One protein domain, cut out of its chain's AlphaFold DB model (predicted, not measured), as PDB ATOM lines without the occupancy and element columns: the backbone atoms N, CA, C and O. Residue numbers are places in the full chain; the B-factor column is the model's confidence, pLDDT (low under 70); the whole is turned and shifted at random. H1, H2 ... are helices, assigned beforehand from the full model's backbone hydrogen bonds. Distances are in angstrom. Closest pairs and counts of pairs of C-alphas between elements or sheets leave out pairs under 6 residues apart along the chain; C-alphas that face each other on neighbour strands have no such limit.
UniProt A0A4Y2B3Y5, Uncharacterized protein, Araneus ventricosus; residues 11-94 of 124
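AT A GLANCE: This is residues 11 to 94 of the 124 residues of an uncharacterized protein of Araneus ventricosus (UniProt A0A4Y2B3Y5). Four helices make a loose, elongated model in which H1 bridges two parts: residues 11 to 17 pack on H3 and H4, and residues 19 to 23 pack on H2. H3 and H4 fold back past each other without touching, and residues 65 to 71 stick out where the chain turns between them. The printed part has 84 residues with four named helices, in the order H1, H2, H3, H4, and no named strand; the class is all helix. It is loose, with a radius of gyration of the C-alphas of 15.2 A and spans of 48 by 23 by 21 A.

HOW THE PARTS SIT: Begin with H4, residues 74 to 94, and look at Cys 85. Its C-alpha is 6.5 A from that of Leu 14 in H1, residues 11 to 24, the closest C-alphas of the two helices. They touch at a steep tilt of 49 degrees, the same way, through residues 81 to 85 and 13 to 17 alone. H1 is the hub. It touches H3, residues 47 to 66, opposite ways at a steep tilt of 39 degrees; the closest C-alphas are those of Leu 11 and Val 53, 5.6 A apart. At Val 23, H1 touches H2, residues 31 to 43, opposite ways at a steep tilt of 46 degrees, with C-alpha 37 closest at 5.7 A. H3 and H4 are near each other; H2 and H4 are apart. In H1, H2, H3 and H4 every O i to N i+4 pair is within hydrogen-bond range.

IN THESE COORDINATES: Find C-alpha 74 at (-58.763, 29.899, 50.625); from there H4 runs 29.5 A to C-alpha 94 at (-29.926, 29.483, 57.046). H3 measures 28.5 A, H1 19.4 A from C-alpha 11 at (-48.785, 19.193, 49.514), and H2 18.3 A.

THE WHOLE: The C-alphas of Pro 29 and Glu 68 are the two farthest apart, 49.1 A. The printed part has no cut; the link H2 to H3 is tight and no link is long. Mean pLDDT of the printed part is 72.2, with residues 11 to 13, 63 to 64 and 66 to 94 under 70.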
ATOM      1  N   LEU A  11     -49.829  19.982  50.168       68.94
ATOM      2  CA  LEU A  11     -48.785  19.193  49.514       68.94
ATOM      3  C   LEU A  11     -48.282  19.877  48.239       68.94
ATOM      4  O   LEU A  11     -47.088  20.143  48.122       68.94
ATOM      5  N   ASP A  12     -49.185  20.177  47.308       69.62
ATOM      6  CA  ASP A  12     -48.856  20.775  46.020       69.62
ATOM      7  C   ASP A  12     -48.325  22.200  46.195       69.62
ATOM      8  O   ASP A  12     -47.330  22.536  45.566       69.62
ATOM      9  N   VAL A  13     -48.853  23.023  47.111       66.38
ATOM     10  CA  VAL A  13     -48.283  24.363  47.387       66.38
ATOM     11  C   VAL A  13     -46.815  24.280  47.814       66.38
ATOM     12  O   VAL A  13     -45.975  25.024  47.299       66.38
ATOM     13  N   LEU A  14     -46.494  23.379  48.745       72.69
ATOM     14  CA  LEU A  14     -45.147  23.234  49.302       72.69
ATOM     15  C   LEU A  14     -44.187  22.547  48.333       72.69
ATOM     16  O   LEU A  14     -43.082  23.046  48.105       72.69
ATOM     17  N   LEU A  15     -44.603  21.430  47.739       76.25
ATOM     18  CA  LEU A  15     -43.784  20.653  46.816       76.25
ATOM     19  C   LEU A  15     -43.562  21.418  45.505       76.25
ATOM     20  O   LEU A  15     -42.423  21.547  45.055       76.25
ATOM     21  N   TRP A  16     -44.613  22.010  44.931       77.12
ATOM     22  CA  TRP A  16     -44.500  22.846  43.734       77.12
ATOM     23  C   TRP A  16     -43.752  24.147  44.020       77.12
ATOM     24  O   TRP A  16     -42.981  24.599  43.176       77.12
ATOM     25  N   GLY A  17     -43.924  24.746  45.204       78.50
ATOM     26  CA  GLY A  17     -43.125  25.887  45.659       78.50
ATOM     27  C   GLY A  17     -41.627  25.570  45.661       78.50
ATOM     28  O   GLY A  17     -40.846  26.271  45.014       78.50
ATOM     29  N   TYR A  18     -41.246  24.462  46.300       78.56
ATOM     30  CA  TYR A  18     -39.867  23.975  46.368       78.56
ATOM     31  C   TYR A  18     -39.271  23.646  44.988       78.56
ATOM     32  O   TYR A  18     -38.168  24.093  44.662       78.56
ATOM     33  N   ILE A  19     -40.006  22.897  44.154       82.12
ATOM     34  CA  ILE A  19     -39.552  22.515  42.809       82.12
ATOM     35  C   ILE A  19     -39.388  23.761  41.933       82.12
ATOM     36  O   ILE A  19     -38.314  23.954  41.360       82.12
ATOM     37  N   LYS A  20     -40.388  24.658  41.887       81.19
ATOM     38  CA  LYS A  20     -40.286  25.927  41.146       81.19
ATOM     39  C   LYS A  20     -39.076  26.737  41.590       81.19
ATOM     40  O   LYS A  20     -38.339  27.205  40.727       81.19
ATOM     41  N   GLN A  21     -38.827  26.864  42.898       81.06
ATOM     42  CA  GLN A  21     -37.681  27.626  43.394       81.06
ATOM     43  C   GLN A  21     -36.355  27.072  42.848       81.06
ATOM     44  O   GLN A  21     -35.536  27.845  42.359       81.06
ATOM     45  N   ARG A  22     -36.137  25.748  42.867       79.44
ATOM     46  CA  ARG A  22     -34.899  25.141  42.333       79.44
ATOM     47  C   ARG A  22     -34.787  25.224  40.811       79.44
ATOM     48  O   ARG A  22     -33.704  25.501  40.283       79.44
ATOM     49  N   VAL A  23     -35.889  24.988  40.107       81.81
ATOM     50  CA  VAL A  23     -35.932  24.972  38.638       81.81
ATOM     51  C   VAL A  23     -35.788  26.384  38.054       81.81
ATOM     52  O   VAL A  23     -35.134  26.542  37.027       81.81
ATOM     53  N   HIS A  24     -36.308  27.412  38.735       75.94
ATOM     54  CA  HIS A  24     -36.261  28.816  38.300       75.94
ATOM     55  C   HIS A  24     -35.185  29.664  39.010       75.94
ATOM     56  O   HIS A  24     -35.052  30.841  38.689       75.94
ATOM     57  N   ALA A  25     -34.373  29.096  39.917       77.56
ATOM     58  CA  ALA A  25     -33.272  29.806  40.597       77.56
ATOM     59  C   ALA A  25     -32.269  30.480  39.638       77.56
ATOM     60  O   ALA A  25     -31.566  31.412  40.014       77.56
ATOM     61  N   THR A  26     -32.203  29.990  38.402       78.31
ATOM     62  CA  THR A  26     -31.477  30.579  37.271       78.31
ATOM     63  C   THR A  26     -32.293  30.302  36.005       78.31
ATOM     64  O   THR A  26     -32.917  29.237  35.941       78.31
ATOM     65  N   PRO A  27     -32.307  31.177  34.984       79.00
ATOM     66  CA  PRO A  27     -33.005  30.892  33.731       79.00
ATOM     67  C   PRO A  27     -32.385  29.661  33.039       79.00
ATOM     68  O   PRO A  27     -31.177  29.662  32.793       79.00
ATOM     69  N   PRO A  28     -33.141  28.586  32.745       77.50
ATOM     70  CA  PRO A  28     -32.602  27.443  32.015       77.50
ATOM     71  C   PRO A  28     -32.418  27.810  30.528       77.50
ATOM     72  O   PRO A  28     -33.396  28.182  29.883       77.50
ATOM     73  N   PRO A  29     -31.206  27.683  29.952       82.19
ATOM     74  CA  PRO A  29     -30.944  28.092  28.568       82.19
ATOM     75  C   PRO A  29     -31.509  27.116  27.523       82.19
ATOM     76  O   PRO A  29     -31.646  27.480  26.360       82.19
ATOM     77  N   THR A  30     -31.828  25.873  27.906       90.19
ATOM     78  CA  THR A  30     -32.381  24.851  27.002       90.19
ATOM     79  C   THR A  30     -33.417  23.969  27.700       90.19
ATOM     80  O   THR A  30     -33.395  23.791  28.922       90.19
ATOM     81  N   LEU A  31     -34.297  23.340  26.911       89.00
ATOM     82  CA  LEU A  31     -35.278  22.364  27.404       89.00
ATOM     83  C   LEU A  31     -34.627  21.138  28.065       89.00
ATOM     84  O   LEU A  31     -35.204  20.563  28.985       89.00
ATOM     85  N   GLN A  32     -33.428  20.740  27.631       89.69
ATOM     86  CA  GLN A  32     -32.689  19.633  28.243       89.69
ATOM     87  C   GLN A  32     -32.211  20.004  29.653       89.69
ATOM     88  O   GLN A  32     -32.420  19.236  30.589       89.69
ATOM     89  N   VAL A  33     -31.661  21.212  29.834       85.81
ATOM     90  CA  VAL A  33     -31.272  21.721  31.161       85.81
ATOM     91  C   VAL A  33     -32.494  21.870  32.072       85.81
ATOM     92  O   VAL A  33     -32.417  21.522  33.247       85.81
ATOM     93  N   LEU A  34     -33.637  22.322  31.542       87.62
ATOM     94  CA  LEU A  34     -34.898  22.366  32.291       87.62
ATOM     95  C   LEU A  34     -35.326  20.969  32.777       87.62
ATOM     96  O   LEU A  34     -35.610  20.805  33.962       87.62
ATOM     97  N   ARG A  35     -35.327  19.958  31.896       89.31
ATOM     98  CA  ARG A  35     -35.669  18.568  32.256       89.31
ATOM     99  C   ARG A  35     -34.735  18.008  33.327       89.31
ATOM    100  O   ARG A  35     -35.224  17.519  34.339       89.31
ATOM    101  N   ASN A  36     -33.421  18.145  33.144       89.06
ATOM    102  CA  ASN A  36     -32.434  17.670  34.115       89.06
ATOM    103  C   ASN A  36     -32.654  18.324  35.486       89.06
ATOM    104  O   ASN A  36     -32.726  17.627  36.490       89.06
ATOM    105  N   ARG A  37     -32.894  19.641  35.531       85.94
ATOM    106  CA  ARG A  37     -33.151  20.363  36.787       85.94
ATOM    107  C   ARG A  37     -34.460  19.986  37.472       85.94
ATOM    108  O   ARG A  37     -34.525  20.087  38.693       85.94
ATOM    109  N   ILE A  38     -35.487  19.571  36.729       86.12
ATOM    110  CA  ILE A  38     -36.711  19.007  37.320       86.12
ATOM    111  C   ILE A  38     -36.380  17.662  37.977       86.12
ATOM    112  O   ILE A  38     -36.708  17.469  39.147       86.12
ATOM    113  N   THR A  39     -35.666  16.774  37.278       89.50
ATOM    114  CA  THR A  39     -35.205  15.488  37.829       89.50
ATOM    115  C   THR A  39     -34.332  15.683  39.072       89.50
ATOM    116  O   THR A  39     -34.609  15.076  40.105       89.50
ATOM    117  N   ASP A  40     -33.350  16.586  39.024       86.00
ATOM    118  CA  ASP A  40     -32.468  16.915  40.149       86.00
ATOM    119  C   ASP A  40     -33.239  17.544  41.318       86.00
ATOM    120  O   ASP A  40     -32.968  17.248  42.483       86.00
ATOM    121  N   ALA A  41     -34.224  18.409  41.040       84.31
ATOM    122  CA  ALA A  41     -35.076  18.987  42.075       84.31
ATOM    123  C   ALA A  41     -35.876  17.895  42.799       84.31
ATOM    124  O   ALA A  41     -35.865  17.878  44.032       84.31
ATOM    125  N   CYS A  42     -36.476  16.958  42.059       85.00
ATOM    126  CA  CYS A  42     -37.187  15.802  42.608       85.00
ATOM    127  C   CYS A  42     -36.256  14.856  43.386       85.00
ATOM    128  O   CYS A  42     -36.559  14.508  44.524       85.00
ATOM    129  N   ALA A  43     -35.088  14.504  42.839       85.56
ATOM    130  CA  ALA A  43     -34.091  13.674  43.522       85.56
ATOM    131  C   ALA A  43     -33.534  14.342  44.796       85.56
ATOM    132  O   ALA A  43     -33.153  13.669  45.750       85.56
ATOM    133  N   SER A  44     -33.524  15.678  44.844       82.88
ATOM    134  CA  SER A  44     -33.105  16.455  46.015       82.88
ATOM    135  C   SER A  44     -34.181  16.639  47.094       82.88
ATOM    136  O   SER A  44     -33.952  17.387  48.052       82.88
ATOM    137  N   VAL A  45     -35.365  16.030  46.951       83.38
ATOM    138  CA  VAL A  45     -36.409  16.043  47.987       83.38
ATOM    139  C   VAL A  45     -35.946  15.174  49.157       83.38
ATOM    140  O   VAL A  45     -36.009  13.950  49.125       83.38
ATOM    141  N   SER A  46     -35.447  15.822  50.209       81.56
ATOM    142  CA  SER A  46     -34.990  15.140  51.418       81.56
ATOM    143  C   SER A  46     -36.164  14.651  52.283       81.56
ATOM    144  O   SER A  46     -37.247  15.246  52.248       81.56
ATOM    145  N   PRO A  47     -35.950  13.647  53.158       79.31
ATOM    146  CA  PRO A  47     -36.962  13.207  54.124       79.31
ATOM    147  C   PRO A  47     -37.512  14.337  55.012       79.31
ATOM    148  O   PRO A  47     -38.672  14.302  55.406       79.31
ATOM    149  N   ALA A  48     -36.720  15.383  55.276       77.00
ATOM    150  CA  ALA A  48     -37.172  16.558  56.023       77.00
ATOM    151  C   ALA A  48     -38.235  17.382  55.267       77.00
ATOM    152  O   ALA A  48     -39.129  17.948  55.892       77.00
ATOM    153  N   ILE A  49     -38.174  17.435  53.930       77.38
ATOM    154  CA  ILE A  49     -39.208  18.081  53.107       77.38
ATOM    155  C   ILE A  49     -40.495  17.249  53.146       77.38
ATOM    156  O   ILE A  49     -41.570  17.813  53.340       77.38
ATOM    157  N   LEU A  50     -40.382  15.919  53.050       79.75
ATOM    158  CA  LEU A  50     -41.523  15.000  53.150       79.75
ATOM    159  C   LEU A  50     -42.206  15.068  54.526       79.75
ATOM    160  O   LEU A  50     -43.431  15.127  54.600       79.75
ATOM    161  N   TYR A  51     -41.433  15.150  55.611       81.31
ATOM    162  CA  TYR A  51     -41.970  15.329  56.963       81.31
ATOM    163  C   TYR A  51     -42.728  16.660  57.122       81.31
ATOM    164  O   TYR A  51     -43.790  16.707  57.743       81.31
ATOM    165  N   ASN A  52     -42.230  17.743  56.521       75.12
ATOM    166  CA  ASN A  52     -42.911  19.041  56.559       75.12
ATOM    167  C   ASN A  52     -44.188  19.049  55.707       75.12
ATOM    168  O   ASN A  52     -45.202  19.590  56.133       75.12
ATOM    169  N   VAL A  53     -44.172  18.382  54.552       75.50
ATOM    170  CA  VAL A  53     -45.375  18.093  53.760       75.50
ATOM    171  C   VAL A  53     -46.413  17.333  54.598       75.50
ATOM    172  O   VAL A  53     -47.564  17.757  54.674       75.50
ATOM    173  N   GLN A  54     -46.010  16.265  55.294       79.75
ATOM    174  CA  GLN A  54     -46.894  15.478  56.161       79.75
ATOM    175  C   GLN A  54     -47.498  16.328  57.291       79.75
ATOM    176  O   GLN A  54     -48.701  16.259  57.546       79.75
ATOM    177  N   ARG A  55     -46.682  17.172  57.935       77.69
ATOM    178  CA  ARG A  55     -47.112  18.126  58.972       77.69
ATOM    179  C   ARG A  55     -48.145  19.130  58.463       77.69
ATOM    180  O   ARG A  55     -49.056  19.485  59.204       77.69
ATOM    181  N   GLU A  56     -48.031  19.576  57.217       73.69
ATOM    182  CA  GLU A  56     -48.946  20.562  56.631       73.69
ATOM    183  C   GLU A  56     -50.242  19.935  56.101       73.69
ATOM    184  O   GLU A  56     -51.305  20.544  56.228       73.69
ATOM    185  N   VAL A  57     -50.200  18.678  55.643       75.94
ATOM    186  CA  VAL A  57     -51.407  17.861  55.432       75.94
ATOM    187  C   VAL A  57     -52.153  17.667  56.758       75.94
ATOM    188  O   VAL A  57     -53.340  17.975  56.834       75.94
ATOM    189  N   GLN A  58     -51.461  17.265  57.833       79.31
ATOM    190  CA  GLN A  58     -52.054  17.140  59.175       79.31
ATOM    191  C   GLN A  58     -52.634  18.468  59.684       79.31
ATOM    192  O   GLN A  58     -53.772  18.504  60.146       79.31
ATOM    193  N   SER A  59     -51.887  19.572  59.549       74.06
ATOM    194  CA  SER A  59     -52.358  20.915  59.911       74.06
ATOM    195  C   SER A  59     -53.625  21.295  59.148       74.06
ATOM    196  O   SER A  59     -54.483  21.961  59.713       74.06
ATOM    197  N   SER A  60     -53.751  20.895  57.883       70.81
ATOM    198  CA  SER A  60     -54.897  21.260  57.048       70.81
ATOM    199  C   SER A  60     -56.127  20.408  57.352       70.81
ATOM    200  O   SER A  60     -57.216  20.957  57.457       70.81
ATOM    201  N   VAL A  61     -55.952  19.107  57.612       73.88
ATOM    202  CA  VAL A  61     -57.026  18.245  58.137       73.88
ATOM    203  C   VAL A  61     -57.543  18.788  59.474       73.88
ATOM    204  O   VAL A  61     -58.751  18.926  59.646       73.88
ATOM    205  N   GLN A  62     -56.646  19.180  60.386       72.56
ATOM    206  CA  GLN A  62     -57.036  19.774  61.668       72.56
ATOM    207  C   GLN A  62     -57.803  21.093  61.491       72.56
ATOM    208  O   GLN A  62     -58.790  21.315  62.186       72.56
ATOM    209  N   MET A  63     -57.391  21.950  60.548       65.69
ATOM    210  CA  MET A  63     -58.127  23.177  60.222       65.69
ATOM    211  C   MET A  63     -59.528  22.867  59.683       65.69
ATOM    212  O   MET A  63     -60.483  23.458  60.167       65.69
ATOM    213  N   CYS A  64     -59.687  21.906  58.765       66.25
ATOM    214  CA  CYS A  64     -61.007  21.502  58.261       66.25
ATOM    215  C   CYS A  64     -61.936  20.969  59.369       66.25
ATOM    216  O   CYS A  64     -63.139  21.220  59.322       66.25
ATOM    217  N   ILE A  65     -61.388  20.274  60.374       70.88
ATOM    218  CA  ILE A  65     -62.141  19.807  61.551       70.88
ATOM    219  C   ILE A  65     -62.567  20.993  62.430       70.88
ATOM    220  O   ILE A  65     -63.735  21.094  62.789       70.88
ATOM    221  N   VAL A  66     -61.650  21.920  62.728       68.75
ATOM    222  CA  VAL A  66     -61.935  23.149  63.505       68.75
ATOM    223  C   VAL A  66     -62.907  24.088  62.775       68.75
ATOM    224  O   VAL A  66     -63.563  24.906  63.410       68.75
ATOM    225  N   ALA A  67     -63.035  23.957  61.455       63.91
ATOM    226  CA  ALA A  67     -64.015  24.680  60.650       63.91
ATOM    227  C   ALA A  67     -65.458  24.195  60.840       63.91
ATOM    228  O   ALA A  67     -66.361  24.815  60.290       63.91
ATOM    229  N   GLU A  68     -65.668  23.031  61.464       61.03
ATOM    230  CA  GLU A  68     -66.933  22.279  61.404       61.03
ATOM    231  C   GLU A  68     -67.407  22.026  59.951       61.03
ATOM    232  O   GLU A  68     -68.594  21.903  59.664       61.03
ATOM    233  N   GLY A  69     -66.466  21.958  58.999       56.19
ATOM    234  CA  GLY A  69     -66.759  21.859  57.565       56.19
ATOM    235  C   GLY A  69     -67.175  23.169  56.880       56.19
ATOM    236  O   GLY A  69     -67.396  23.161  55.667       56.19
ATOM    237  N   HIS A  70     -67.238  24.302  57.590       57.78
ATOM    238  CA  HIS A  70     -67.398  25.607  56.949       57.78
ATOM    239  C   HIS A  70     -66.199  25.932  56.047       57.78
ATOM    240  O   HIS A  70     -65.060  25.528  56.289       57.78
ATOM    241  N   HIS A  71     -66.466  26.681  54.978       55.59
ATOM    242  CA  HIS A  71     -65.477  27.023  53.962       55.59
ATOM    243  C   HIS A  71     -64.442  28.006  54.538       55.59
ATOM    244  O   HIS A  71     -64.630  29.221  54.475       55.59
ATOM    245  N   PHE A  72     -63.352  27.489  55.120       56.50
ATOM    246  CA  PHE A  72     -62.198  28.313  55.483       56.50
ATOM    247  C   PHE A  72     -61.726  29.048  54.235       56.50
ATOM    248  O   PHE A  72     -61.402  28.417  53.230       56.50
ATOM    249  N   GLU A  73     -61.689  30.378  54.305       55.62
ATOM    250  CA  GLU A  73     -61.315  31.189  53.156       55.62
ATOM    251  C   GLU A  73     -59.951  30.749  52.627       55.62
ATOM    252  O   GLU A  73     -58.941  30.790  53.340       55.62
ATOM    253  N   HIS A  74     -59.944  30.340  51.357       56.81
ATOM    254  CA  HIS A  74     -58.763  29.899  50.625       56.81
ATOM    255  C   HIS A  74     -57.590  30.869  50.825       56.81
ATOM    256  O   HIS A  74     -56.463  30.443  51.051       56.81
ATOM    257  N   ASP A  75     -57.857  32.173  50.868       53.88
ATOM    258  CA  ASP A  75     -56.832  33.198  51.056       53.88
ATOM    259  C   ASP A  75     -56.235  33.200  52.471       53.88
ATOM    260  O   ASP A  75     -55.043  33.458  52.635       53.88
ATOM    261  N   ARG A  76     -56.997  32.845  53.513       57.34
ATOM    262  CA  ARG A  76     -56.467  32.689  54.879       57.34
ATOM    263  C   ARG A  76     -55.604  31.429  54.990       57.34
ATOM    264  O   ARG A  76     -54.521  31.487  55.578       57.34
ATOM    265  N   GLN A  77     -56.034  30.333  54.363       61.19
ATOM    266  CA  GLN A  77     -55.253  29.098  54.236       61.19
ATOM    267  C   GLN A  77     -53.942  29.362  53.465       61.19
ATOM    268  O   GLN A  77     -52.857  29.050  53.959       61.19
ATOM    269  N   MET A  78     -54.016  30.014  52.300       59.75
ATOM    270  CA  MET A  78     -52.856  30.341  51.466       59.75
ATOM    271  C   MET A  78     -51.915  31.346  52.122       59.75
ATOM    272  O   MET A  78     -50.705  31.176  52.012       59.75
ATOM    273  N   ASN A  79     -52.410  32.348  52.852       59.69
ATOM    274  CA  ASN A  79     -51.545  33.273  53.588       59.69
ATOM    275  C   ASN A  79     -50.763  32.562  54.704       59.69
ATOM    276  O   ASN A  79     -49.570  32.826  54.881       59.69
ATOM    277  N   LEU A  80     -51.384  31.612  55.414       62.78
ATOM    278  CA  LEU A  80     -50.697  30.792  56.415       62.78
ATOM    279  C   LEU A  80     -49.680  29.836  55.769       62.78
ATOM    280  O   LEU A  80     -48.527  29.806  56.201       62.78
ATOM    281  N   ILE A  81     -50.055  29.110  54.709       64.81
ATOM    282  CA  ILE A  81     -49.143  28.194  53.999       64.81
ATOM    283  C   ILE A  81     -47.994  28.969  53.335       64.81
ATOM    284  O   ILE A  81     -46.843  28.560  53.450       64.81
ATOM    285  N   SER A  82     -48.259  30.116  52.705       61.72
ATOM    286  CA  SER A  82     -47.247  30.996  52.099       61.72
ATOM    287  C   SER A  82     -46.282  31.560  53.144       61.72
ATOM    288  O   SER A  82     -45.062  31.530  52.952       61.72
ATOM    289  N   SER A  83     -46.801  31.980  54.304       63.56
ATOM    290  CA  SER A  83     -45.979  32.403  55.442       63.56
ATOM    291  C   SER A  83     -45.075  31.265  55.917       63.56
ATOM    292  O   SER A  83     -43.856  31.437  55.983       63.56
ATOM    293  N   LYS A  84     -45.636  30.077  56.181       63.97
ATOM    294  CA  LYS A  84     -44.881  28.883  56.596       63.97
ATOM    295  C   LYS A  84     -43.853  28.446  55.550       63.97
ATOM    296  O   LYS A  84     -42.718  28.156  55.913       63.97
ATOM    297  N   CYS A  85     -44.203  28.464  54.265       58.19
ATOM    298  CA  CYS A  85     -43.297  28.167  53.157       58.19
ATOM    299  C   CYS A  85     -42.133  29.173  53.129       58.19
ATOM    300  O   CYS A  85     -40.973  28.776  53.078       58.19
ATOM    301  N   SER A  86     -42.414  30.465  53.320       58.59
ATOM    302  CA  SER A  86     -41.397  31.522  53.423       58.59
ATOM    303  C   SER A  86     -40.504  31.393  54.666       58.59
ATOM    304  O   SER A  86     -39.325  31.749  54.615       58.59
ATOM    305  N   TYR A  87     -41.028  30.894  55.792       56.00
ATOM    306  CA  TYR A  87     -40.231  30.535  56.975       56.00
ATOM    307  C   TYR A  87     -39.357  29.302  56.716       56.00
ATOM    308  O   TYR A  87     -38.167  29.329  57.018       56.00
ATOM    309  N   PHE A  88     -39.907  28.252  56.107       55.28
ATOM    310  CA  PHE A  88     -39.174  27.029  55.779       55.28
ATOM    311  C   PHE A  88     -38.060  27.274  54.752       55.28
ATOM    312  O   PHE A  88     -36.953  26.757  54.889       55.28
ATOM    313  N   GLN A  89     -38.313  28.125  53.760       56.75
ATOM    314  CA  GLN A  89     -37.329  28.519  52.758       56.75
ATOM    315  C   GLN A  89     -36.175  29.319  53.390       56.75
ATOM    316  O   GLN A  89     -35.018  29.092  53.038       56.75
ATOM    317  N   ARG A  90     -36.465  30.171  54.389       56.38
ATOM    318  CA  ARG A  90     -35.448  30.841  55.226       56.38
ATOM    319  C   ARG A  90     -34.685  29.877  56.140       56.38
ATOM    320  O   ARG A  90     -33.483  30.044  56.310       56.38
ATOM    321  N   ASP A  91     -35.334  28.859  56.703       53.88
ATOM    322  CA  ASP A  91     -34.654  27.817  57.486       53.88
ATOM    323  C   ASP A  91     -33.709  26.973  56.608       53.88
ATOM    324  O   ASP A  91     -32.577  26.700  57.007       53.88
ATOM    325  N   GLN A  92     -34.100  26.641  55.371       56.53
ATOM    326  CA  GLN A  92     -33.216  25.963  54.414       56.53
ATOM    327  C   GLN A  92     -32.009  26.819  54.001       56.53
ATOM    328  O   GLN A  92     -30.896  26.292  53.932       56.53
ATOM    329  N   THR A  93     -32.187  28.117  53.723       55.97
ATOM    330  CA  THR A  93     -31.048  28.993  53.393       55.97
ATOM    331  C   THR A  93     -30.140  29.210  54.601       55.97
ATOM    332  O   THR A  93     -28.927  29.120  54.448       55.97
ATOM    333  N   ASN A  94     -30.696  29.365  55.806       52.03
ATOM    334  CA  ASN A  94     -29.926  29.483  57.046       52.03
ATOM    335  C   ASN A  94     -29.137  28.193  57.356       52.03
ATOM    336  O   ASN A  94     -27.933  28.257  57.599       52.03
TER     337      ASN A  94